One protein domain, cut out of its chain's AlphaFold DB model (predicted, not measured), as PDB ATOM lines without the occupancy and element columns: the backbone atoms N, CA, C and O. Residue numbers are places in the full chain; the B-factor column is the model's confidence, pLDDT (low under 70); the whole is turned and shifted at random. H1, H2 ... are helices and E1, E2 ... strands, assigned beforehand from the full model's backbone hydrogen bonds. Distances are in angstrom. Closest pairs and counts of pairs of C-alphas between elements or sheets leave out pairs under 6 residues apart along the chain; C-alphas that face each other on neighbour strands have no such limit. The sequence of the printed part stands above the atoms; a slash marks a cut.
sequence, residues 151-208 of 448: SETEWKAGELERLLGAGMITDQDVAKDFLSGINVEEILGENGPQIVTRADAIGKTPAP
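What this domain is: This is residues 151 to 208 of the 448 residues of an uncharacterized protein of Alphaproteobacteria bacterium (UniProt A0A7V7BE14). From the first residue on, you meet a loose row: helix H1 at one end, shorter helix H2 next, then the hairpin of strands E1 and E2, with residues 203 to 208 folding back over it. The printed part has 58 residues, in the order H1, H2, E1, E2; the sheet, E1 - E2, is antiparallel and the class mixed, helices and strands. The whole is loose, with a radius of gyration of the C-alphas of 14.7 A, and flat, spanning 41 by 24 by 11 A.

How they stand to each other: Start at H1, residues 152 to 165; H2, residues 171 to 179, is close but not clearly touching, the closest C-alphas being those of Leu 164 and Asp 171, 7.3 A apart. They run opposite ways at a shallow tilt of 24 degrees. In both helices every O i to N i+4 pair is within hydrogen-bond range. In the hairpin of E1, residues 184 to 189, and E2, residues 192 to 197, find N 185 and O 196 within hydrogen-bond range at 2.8 A. H1 is apart from both strands.

Where its parts are: Find C-alpha 152 at (-7.404, -11.134, -27.274); from there H1 runs 19.7 A. H2 runs 12.5 A, E1 14.1 A and E2 16.1 A, ending at C-alpha 197 (5.541, -12.303, -6.962).

The domain as a whole: The C-alphas farthest apart, Ser 151 and Asn 191, are 44.4 A apart. The printed part has no cut. Confidence is low, under 70, in 29 residues, among them 175 to 186.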
ATOM      1  N   SER A 151     -11.017  -8.923 -29.686       87.62
ATOM      2  CA  SER A 151      -9.641  -8.736 -29.241       87.62
ATOM      3  C   SER A 151      -9.230  -9.877 -28.313       87.62
ATOM      4  O   SER A 151     -10.068 -10.517 -27.680       87.62
ATOM      5  N   GLU A 152      -7.926 -10.120 -28.194       82.19
ATOM      6  CA  GLU A 152      -7.404 -11.134 -27.274       82.19
ATOM      7  C   GLU A 152      -7.893 -10.894 -25.837       82.19
ATOM      8  O   GLU A 152      -8.242 -11.839 -25.138       82.19
ATOM      9  N   THR A 153      -7.998  -9.629 -25.422       81.56
ATOM     10  CA  THR A 153      -8.522  -9.246 -24.107       81.56
ATOM     11  C   THR A 153     -10.009  -9.554 -23.964       81.56
ATOM     12  O   THR A 153     -10.407 -10.104 -22.943       81.56
ATOM     13  N   GLU A 154     -10.835  -9.241 -24.966       84.50
ATOM     14  CA  GLU A 154     -12.273  -9.559 -24.943       84.50
ATOM     15  C   GLU A 154     -12.514 -11.070 -24.986       84.50
ATOM     16  O   GLU A 154     -13.372 -11.587 -24.274       84.50
ATOM     17  N   TRP A 155     -11.720 -11.789 -25.782       88.50
ATOM     18  CA  TRP A 155     -11.752 -13.243 -25.825       88.50
ATOM     19  C   TRP A 155     -11.379 -13.846 -24.468       88.50
ATOM     20  O   TRP A 155     -12.130 -14.664 -23.940       88.50
ATOM     21  N   LYS A 156     -10.259 -13.407 -23.879       83.12
ATOM     22  CA  LYS A 156      -9.799 -13.844 -22.553       83.12
ATOM     23  C   LYS A 156     -10.805 -13.500 -21.463       83.12
ATOM     24  O   LYS A 156     -11.073 -14.343 -20.620       83.12
ATOM     25  N   ALA A 157     -11.399 -12.310 -21.494       83.69
ATOM     26  CA  ALA A 157     -12.439 -11.921 -20.548       83.69
ATOM     27  C   ALA A 157     -13.660 -12.849 -20.648       83.69
ATOM     28  O   ALA A 157     -14.115 -13.367 -19.631       83.69
ATOM     29  N   GLY A 158     -14.134 -13.135 -21.865       86.44
ATOM     30  CA  GLY A 158     -15.232 -14.084 -22.075       86.44
ATOM     31  C   GLY A 158     -14.867 -15.521 -21.690       86.44
ATOM     32  O   GLY A 158     -15.713 -16.287 -21.231       86.44
ATOM     33  N   GLU A 159     -13.607 -15.917 -21.850       86.56
ATOM     34  CA  GLU A 159     -13.112 -17.213 -21.390       86.56
ATOM     35  C   GLU A 159     -13.050 -17.306 -19.863       86.56
ATOM     36  O   GLU A 159     -13.564 -18.274 -19.305       86.56
ATOM     37  N   LEU A 160     -12.528 -16.281 -19.188       85.38
ATOM     38  CA  LEU A 160     -12.516 -16.177 -17.730       85.38
ATOM     39  C   LEU A 160     -13.935 -16.198 -17.158       85.38
ATOM     40  O   LEU A 160     -14.192 -16.939 -16.215       85.38
ATOM     41  N   GLU A 161     -14.874 -15.467 -17.759       86.00
ATOM     42  CA  GLU A 161     -16.278 -15.469 -17.340       86.00
ATOM     43  C   GLU A 161     -16.908 -16.867 -17.465       86.00
ATOM     44  O   GLU A 161     -17.585 -17.331 -16.545       86.00
ATOM     45  N   ARG A 162     -16.630 -17.592 -18.560       88.81
ATOM     46  CA  ARG A 162     -17.084 -18.985 -18.729       88.81
ATOM     47  C   ARG A 162     -16.490 -19.916 -17.676       88.81
ATOM     48  O   ARG A 162     -17.207 -20.762 -17.149       88.81
ATOM     49  N   LEU A 163     -15.201 -19.777 -17.375       85.69
ATOM     50  CA  LEU A 163     -14.523 -20.599 -16.372       85.69
ATOM     51  C   LEU A 163     -15.032 -20.304 -14.955       85.69
ATOM     52  O   LEU A 163     -15.203 -21.236 -14.166       85.69
ATOM     53  N   LEU A 164     -15.328 -19.036 -14.657       86.38
ATOM     54  CA  LEU A 164     -15.914 -18.599 -13.392       86.38
ATOM     55  C   LEU A 164     -17.341 -19.143 -13.230       86.38
ATOM     56  O   LEU A 164     -17.671 -19.745 -12.211       86.38
ATOM     57  N   GLY A 165     -18.170 -19.012 -14.272       85.62
ATOM     58  CA  GLY A 165     -19.531 -19.552 -14.299       85.62
ATOM     59  C   GLY A 165     -19.582 -21.081 -14.224       85.62
ATOM     60  O   GLY A 165     -20.522 -21.642 -13.664       85.62
ATOM     61  N   ALA A 166     -18.554 -21.764 -14.736       87.88
ATOM     62  CA  ALA A 166     -18.379 -23.210 -14.605       87.88
ATOM     63  C   ALA A 166     -17.794 -23.640 -13.244       87.88
ATOM     64  O   ALA A 166     -17.675 -24.840 -12.991       87.88
ATOM     65  N   GLY A 167     -17.410 -22.694 -12.379       86.25
ATOM     66  CA  GLY A 167     -16.797 -22.961 -11.076       86.25
ATOM     67  C   GLY A 167     -15.403 -23.589 -11.150       86.25
ATOM     68  O   GLY A 167     -14.950 -24.179 -10.173       86.25
ATOM     69  N   MET A 168     -14.730 -23.507 -12.303       77.44
ATOM     70  CA  MET A 168     -13.382 -24.060 -12.496       77.44
ATOM     71  C   MET A 168     -12.288 -23.144 -11.942       77.44
ATOM     72  O   MET A 168     -11.194 -23.616 -11.637       77.44
ATOM     73  N   ILE A 169     -12.587 -21.852 -11.808       79.62
ATOM     74  CA  ILE A 169     -11.724 -20.834 -11.203       79.62
ATOM     75  C   ILE A 169     -12.560 -19.947 -10.279       79.62
ATOM     76  O   ILE A 169     -13.773 -19.822 -10.460       79.62
ATOM     77  N   THR A 170     -11.918 -19.325  -9.295       82.25
ATOM     78  CA  THR A 170     -12.558 -18.363  -8.386       82.25
ATOM     79  C   THR A 170     -12.162 -16.925  -8.722       82.25
ATOM     80  O   THR A 170     -11.151 -16.694  -9.386       82.25
ATOM     81  N   ASP A 171     -12.894 -15.937  -8.194       78.12
ATOM     82  CA  ASP A 171     -12.525 -14.515  -8.316       78.12
ATOM     83  C   ASP A 171     -11.095 -14.237  -7.808       78.12
ATOM     84  O   ASP A 171     -10.394 -13.366  -8.325       78.12
ATOM     85  N   GLN A 172     -10.631 -15.005  -6.812       73.25
ATOM     86  CA  GLN A 172      -9.264 -14.900  -6.296       73.25
ATOM     87  C   GLN A 172      -8.217 -15.401  -7.295       73.25
ATOM     88  O   GLN A 172      -7.115 -14.858  -7.341       73.25
ATOM     89  N   ASP A 173      -8.542 -16.409  -8.102       71.06
ATOM     90  CA  ASP A 173      -7.628 -16.945  -9.113       71.06
ATOM     91  C   ASP A 173      -7.526 -16.003 -10.318       71.06
ATOM     92  O   ASP A 173      -6.430 -15.782 -10.832       71.06
ATOM     93  N   VAL A 174      -8.632 -15.349 -10.692       71.81
ATOM     94  CA  VAL A 174      -8.647 -14.283 -11.710       71.81
ATOM     95  C   VAL A 174      -7.794 -13.088 -11.267       71.81
ATOM     96  O   VAL A 174      -7.000 -12.561 -12.047       71.81
ATOM     97  N   ALA A 175      -7.905 -12.683  -9.997       68.25
ATOM     98  CA  ALA A 175      -7.083 -11.611  -9.437       68.25
ATOM     99  C   ALA A 175      -5.583 -11.960  -9.446       68.25
ATOM    100  O   ALA A 175      -4.751 -11.097  -9.729       68.25
ATOM    101  N   LYS A 176      -5.227 -13.223  -9.173       66.44
ATOM    102  CA  LYS A 176      -3.837 -13.696  -9.241       66.44
ATOM    103  C   LYS A 176      -3.287 -13.669 -10.664       66.44
ATOM    104  O   LYS A 176      -2.167 -13.200 -10.840       66.44
ATOM    105  N   ASP A 177      -4.053 -14.116 -11.660       66.38
ATOM    106  CA  ASP A 177      -3.634 -14.102 -13.069       66.38
ATOM    107  C   ASP A 177      -3.385 -12.671 -13.572       66.38
ATOM    108  O   ASP A 177      -2.310 -12.375 -14.098       66.38
ATOM    109  N   PHE A 178      -4.303 -11.739 -13.280       63.69
ATOM    110  CA  PHE A 178      -4.165 -10.324 -13.650       63.69
ATOM    111  C   PHE A 178      -2.923  -9.657 -13.032       63.69
ATOM    112  O   PHE A 178      -2.308  -8.774 -13.632       63.69
ATOM    113  N   LEU A 179      -2.531 -10.087 -11.830       60.53
ATOM    114  CA  LEU A 179      -1.382  -9.550 -11.099       60.53
ATOM    115  C   LEU A 179      -0.075 -10.327 -11.352       60.53
ATOM    116  O   LEU A 179       0.978  -9.887 -10.893       60.53
ATOM    117  N   SER A 180      -0.112 -11.438 -12.097       56.50
ATOM    118  CA  SER A 180       1.021 -12.361 -12.294       56.50
ATOM    119  C   SER A 180       2.106 -11.869 -13.262       56.50
ATOM    120  O   SER A 180       3.173 -12.480 -13.356       56.50
ATOM    121  N   GLY A 181       1.875 -10.762 -13.974       50.62
ATOM    122  CA  GLY A 181       2.832 -10.200 -14.926       50.62
ATOM    123  C   GLY A 181       4.092  -9.699 -14.225       50.62
ATOM    124  O   GLY A 181       4.080  -8.559 -13.775       50.62
ATOM    125  N   ILE A 182       5.108 -10.574 -14.121       49.66
ATOM    126  CA  ILE A 182       6.509 -10.442 -13.643       49.66
ATOM    127  C   ILE A 182       6.844  -9.110 -12.955       49.66
ATOM    128  O   ILE A 182       7.812  -8.426 -13.274       49.66
ATOM    129  N   ASN A 183       6.030  -8.742 -11.984       48.91
ATOM    130  CA  ASN A 183       6.281  -7.644 -11.088       48.91
ATOM    131  C   ASN A 183       6.447  -8.315  -9.744       48.91
ATOM    132  O   ASN A 183       5.514  -8.907  -9.198       48.91
ATOM    133  N   VAL A 184       7.686  -8.315  -9.285       57.56
ATOM    134  CA  VAL A 184       8.013  -8.777  -7.952       57.56
ATOM    135  C   VAL A 184       7.873  -7.602  -6.997       57.56
ATOM    136  O   VAL A 184       8.288  -6.486  -7.313       57.56
ATOM    137  N   GLU A 185       7.244  -7.842  -5.857       61.25
ATOM    138  CA  GLU A 185       7.120  -6.868  -4.782       61.25
ATOM    139  C   GLU A 185       7.973  -7.334  -3.609       61.25
ATOM    140  O   GLU A 185       8.062  -8.526  -3.307       61.25
ATOM    141  N   GLU A 186       8.650  -6.389  -2.971       65.88
ATOM    142  CA  GLU A 186       9.436  -6.669  -1.780       65.88
ATOM    143  C   GLU A 186       8.511  -6.537  -0.568       65.88
ATOM    144  O   GLU A 186       7.979  -5.462  -0.288       65.88
ATOM    145  N   ILE A 187       8.273  -7.645   0.128       73.56
ATOM    146  CA  ILE A 187       7.444  -7.695   1.335       73.56
ATOM    147  C   ILE A 187       8.325  -7.869   2.571       73.56
ATOM    148  O   ILE A 187       9.422  -8.425   2.501       73.56
ATOM    149  N   LEU A 188       7.847  -7.429   3.732       64.50
ATOM    150  CA  LEU A 188       8.515  -7.671   5.008       64.50
ATOM    151  C   LEU A 188       8.189  -9.093   5.503       64.50
ATOM    152  O   LEU A 188       7.099  -9.338   6.024       64.50
ATOM    153  N   GLY A 189       9.117 -10.035   5.313       70.19
ATOM    154  CA  GLY A 189       9.022 -11.411   5.814       70.19
ATOM    155  C   GLY A 189       9.561 -11.572   7.243       70.19
ATOM    156  O   GLY A 189      10.196 -10.671   7.787       70.19
ATOM    157  N   GLU A 190       9.356 -12.748   7.852       67.06
ATOM    158  CA  GLU A 190       9.798 -13.051   9.233       67.06
ATOM    159  C   GLU A 190      11.317 -12.913   9.446       67.06
ATOM    160  O   GLU A 190      11.757 -12.619  10.553       67.06
ATOM    161  N   ASN A 191      12.111 -13.072   8.381       63.78
ATOM    162  CA  ASN A 191      13.575 -12.991   8.412       63.78
ATOM    163  C   ASN A 191      14.135 -11.764   7.663       63.78
ATOM    164  O   ASN A 191      15.325 -11.732   7.352       63.78
ATOM    165  N   GLY A 192      13.297 -10.764   7.359       61.72
ATOM    166  CA  GLY A 192      13.680  -9.553   6.622       61.72
ATOM    167  C   GLY A 192      12.963  -9.393   5.272       61.72
ATOM    168  O   GLY A 192      12.009 -10.123   4.995       61.72
ATOM    169  N   PRO A 193      13.385  -8.421   4.441       70.50
ATOM    170  CA  PRO A 193      12.779  -8.165   3.137       70.50
ATOM    171  C   PRO A 193      12.884  -9.389   2.220       70.50
ATOM    172  O   PRO A 193      13.953  -9.984   2.080       70.50
ATOM    173  N   GLN A 194      11.766  -9.790   1.619       70.19
ATOM    174  CA  GLN A 194      11.686 -10.919   0.699       70.19
ATOM    175  C   GLN A 194      11.014 -10.485  -0.598       70.19
ATOM    176  O   GLN A 194       9.944  -9.881  -0.586       70.19
ATOM    177  N   ILE A 195      11.648 -10.822  -1.720       65.56
ATOM    178  CA  ILE A 195      11.117 -10.581  -3.059       65.56
ATOM    179  C   ILE A 195      10.126 -11.701  -3.374       65.56
ATOM    180  O   ILE A 195      10.514 -12.866  -3.471       65.56
ATOM    181  N   VAL A 196       8.856 -11.348  -3.527       69.31
ATOM    182  CA  VAL A 196       7.780 -12.280  -3.882       69.31
ATOM    183  C   VAL A 196       7.094 -11.824  -5.160       69.31
ATOM    184  O   VAL A 196       7.204 -10.667  -5.560       69.31
ATOM    185  N   THR A 197       6.380 -12.722  -5.834       69.62
ATOM    186  CA  THR A 197       5.541 -12.303  -6.962       69.62
ATOM    187  C   THR A 197       4.386 -11.440  -6.443       69.62
ATOM    188  O   THR A 197       3.914 -11.646  -5.325       69.62
ATOM    189  N   ARG A 198       3.894 -10.475  -7.232       65.06
ATOM    190  CA  ARG A 198       2.755  -9.630  -6.826       65.06
ATOM    191  C   ARG A 198       1.508 -10.447  -6.450       65.06
ATOM    192  O   ARG A 198       0.750 -10.029  -5.582       65.06
ATOM    193  N   ALA A 199       1.326 -11.630  -7.040       63.16
ATOM    194  CA  ALA A 199       0.265 -12.563  -6.659       63.16
ATOM    195  C   ALA A 199       0.425 -13.096  -5.216       63.16
ATOM    196  O   ALA A 199      -0.566 -13.238  -4.502       63.16
ATOM    197  N   ASP A 200       1.661 -13.329  -4.767       68.50
ATOM    198  CA  ASP A 200       1.989 -13.798  -3.411       68.50
ATOM    199  C   ASP A 200       2.099 -12.650  -2.386       68.50
ATOM    200  O   ASP A 200       2.062 -12.878  -1.174       68.50
ATOM    201  N   ALA A 201       2.220 -11.408  -2.864       67.00
ATOM    202  CA  ALA A 201       2.262 -10.198  -2.042       67.00
ATOM    203  C   ALA A 201       0.880  -9.769  -1.511       67.00
ATOM    204  O   ALA A 201       0.796  -8.950  -0.592       67.00
ATOM    205  N   ILE A 202      -0.213 -10.320  -2.056       62.12
ATOM    206  CA  ILE A 202      -1.583  -9.949  -1.684       62.12
ATOM    207  C   ILE A 202      -1.804 -10.199  -0.181       62.12
ATOM    208  O   ILE A 202      -1.764 -11.330   0.302       62.12
ATOM    209  N   GLY A 203      -2.053  -9.121   0.570       65.31
ATOM    210  CA  GLY A 203      -2.287  -9.161   2.021       65.31
ATOM    211  C   GLY A 203      -1.024  -9.155   2.894       65.31
ATOM    212  O   GLY A 203      -1.132  -9.371   4.103       65.31
ATOM    213  N   LYS A 204       0.164  -8.916   2.323       74.69
ATOM    214  CA  LYS A 204       1.442  -8.791   3.048       74.69
ATOM    215  C   LYS A 204       1.860  -7.323   3.213       74.69
ATOM    216  O   LYS A 204       1.423  -6.452   2.467       74.69
ATOM    217  N   THR A 205       2.707  -7.040   4.205       68.44
ATOM    218  CA  THR A 205       3.209  -5.681   4.475       68.44
ATOM    219  C   THR A 205       4.365  -5.338   3.521       68.44
ATOM    220  O   THR A 205       5.328  -6.108   3.483       68.44
ATOM    221  N   PRO A 206       4.327  -4.208   2.786       57.38
ATOM    222  CA  PRO A 206       5.407  -3.810   1.878       57.38
ATOM    223  C   PRO A 206       6.712  -3.503   2.624       57.38
ATOM    224  O   PRO A 206       6.689  -2.875   3.686       57.38
ATOM    225  N   ALA A 207       7.851  -3.909   2.063       59.31
ATOM    226  CA  ALA A 207       9.165  -3.481   2.530       59.31
ATOM    227  C   ALA A 207       9.432  -2.016   2.112       59.31
ATOM    228  O   ALA A 207       8.947  -1.567   1.070       59.31
ATOM    229  N   PRO A 208      10.183  -1.234   2.907       48.53
ATOM    230  CA  PRO A 208      10.514   0.143   2.559       48.53
ATOM    231  C   PRO A 208      11.440   0.184   1.333       48.53
ATOM    232  O   PRO A 208      12.612  -0.167   1.424       48.53
TER     233      PRO A 208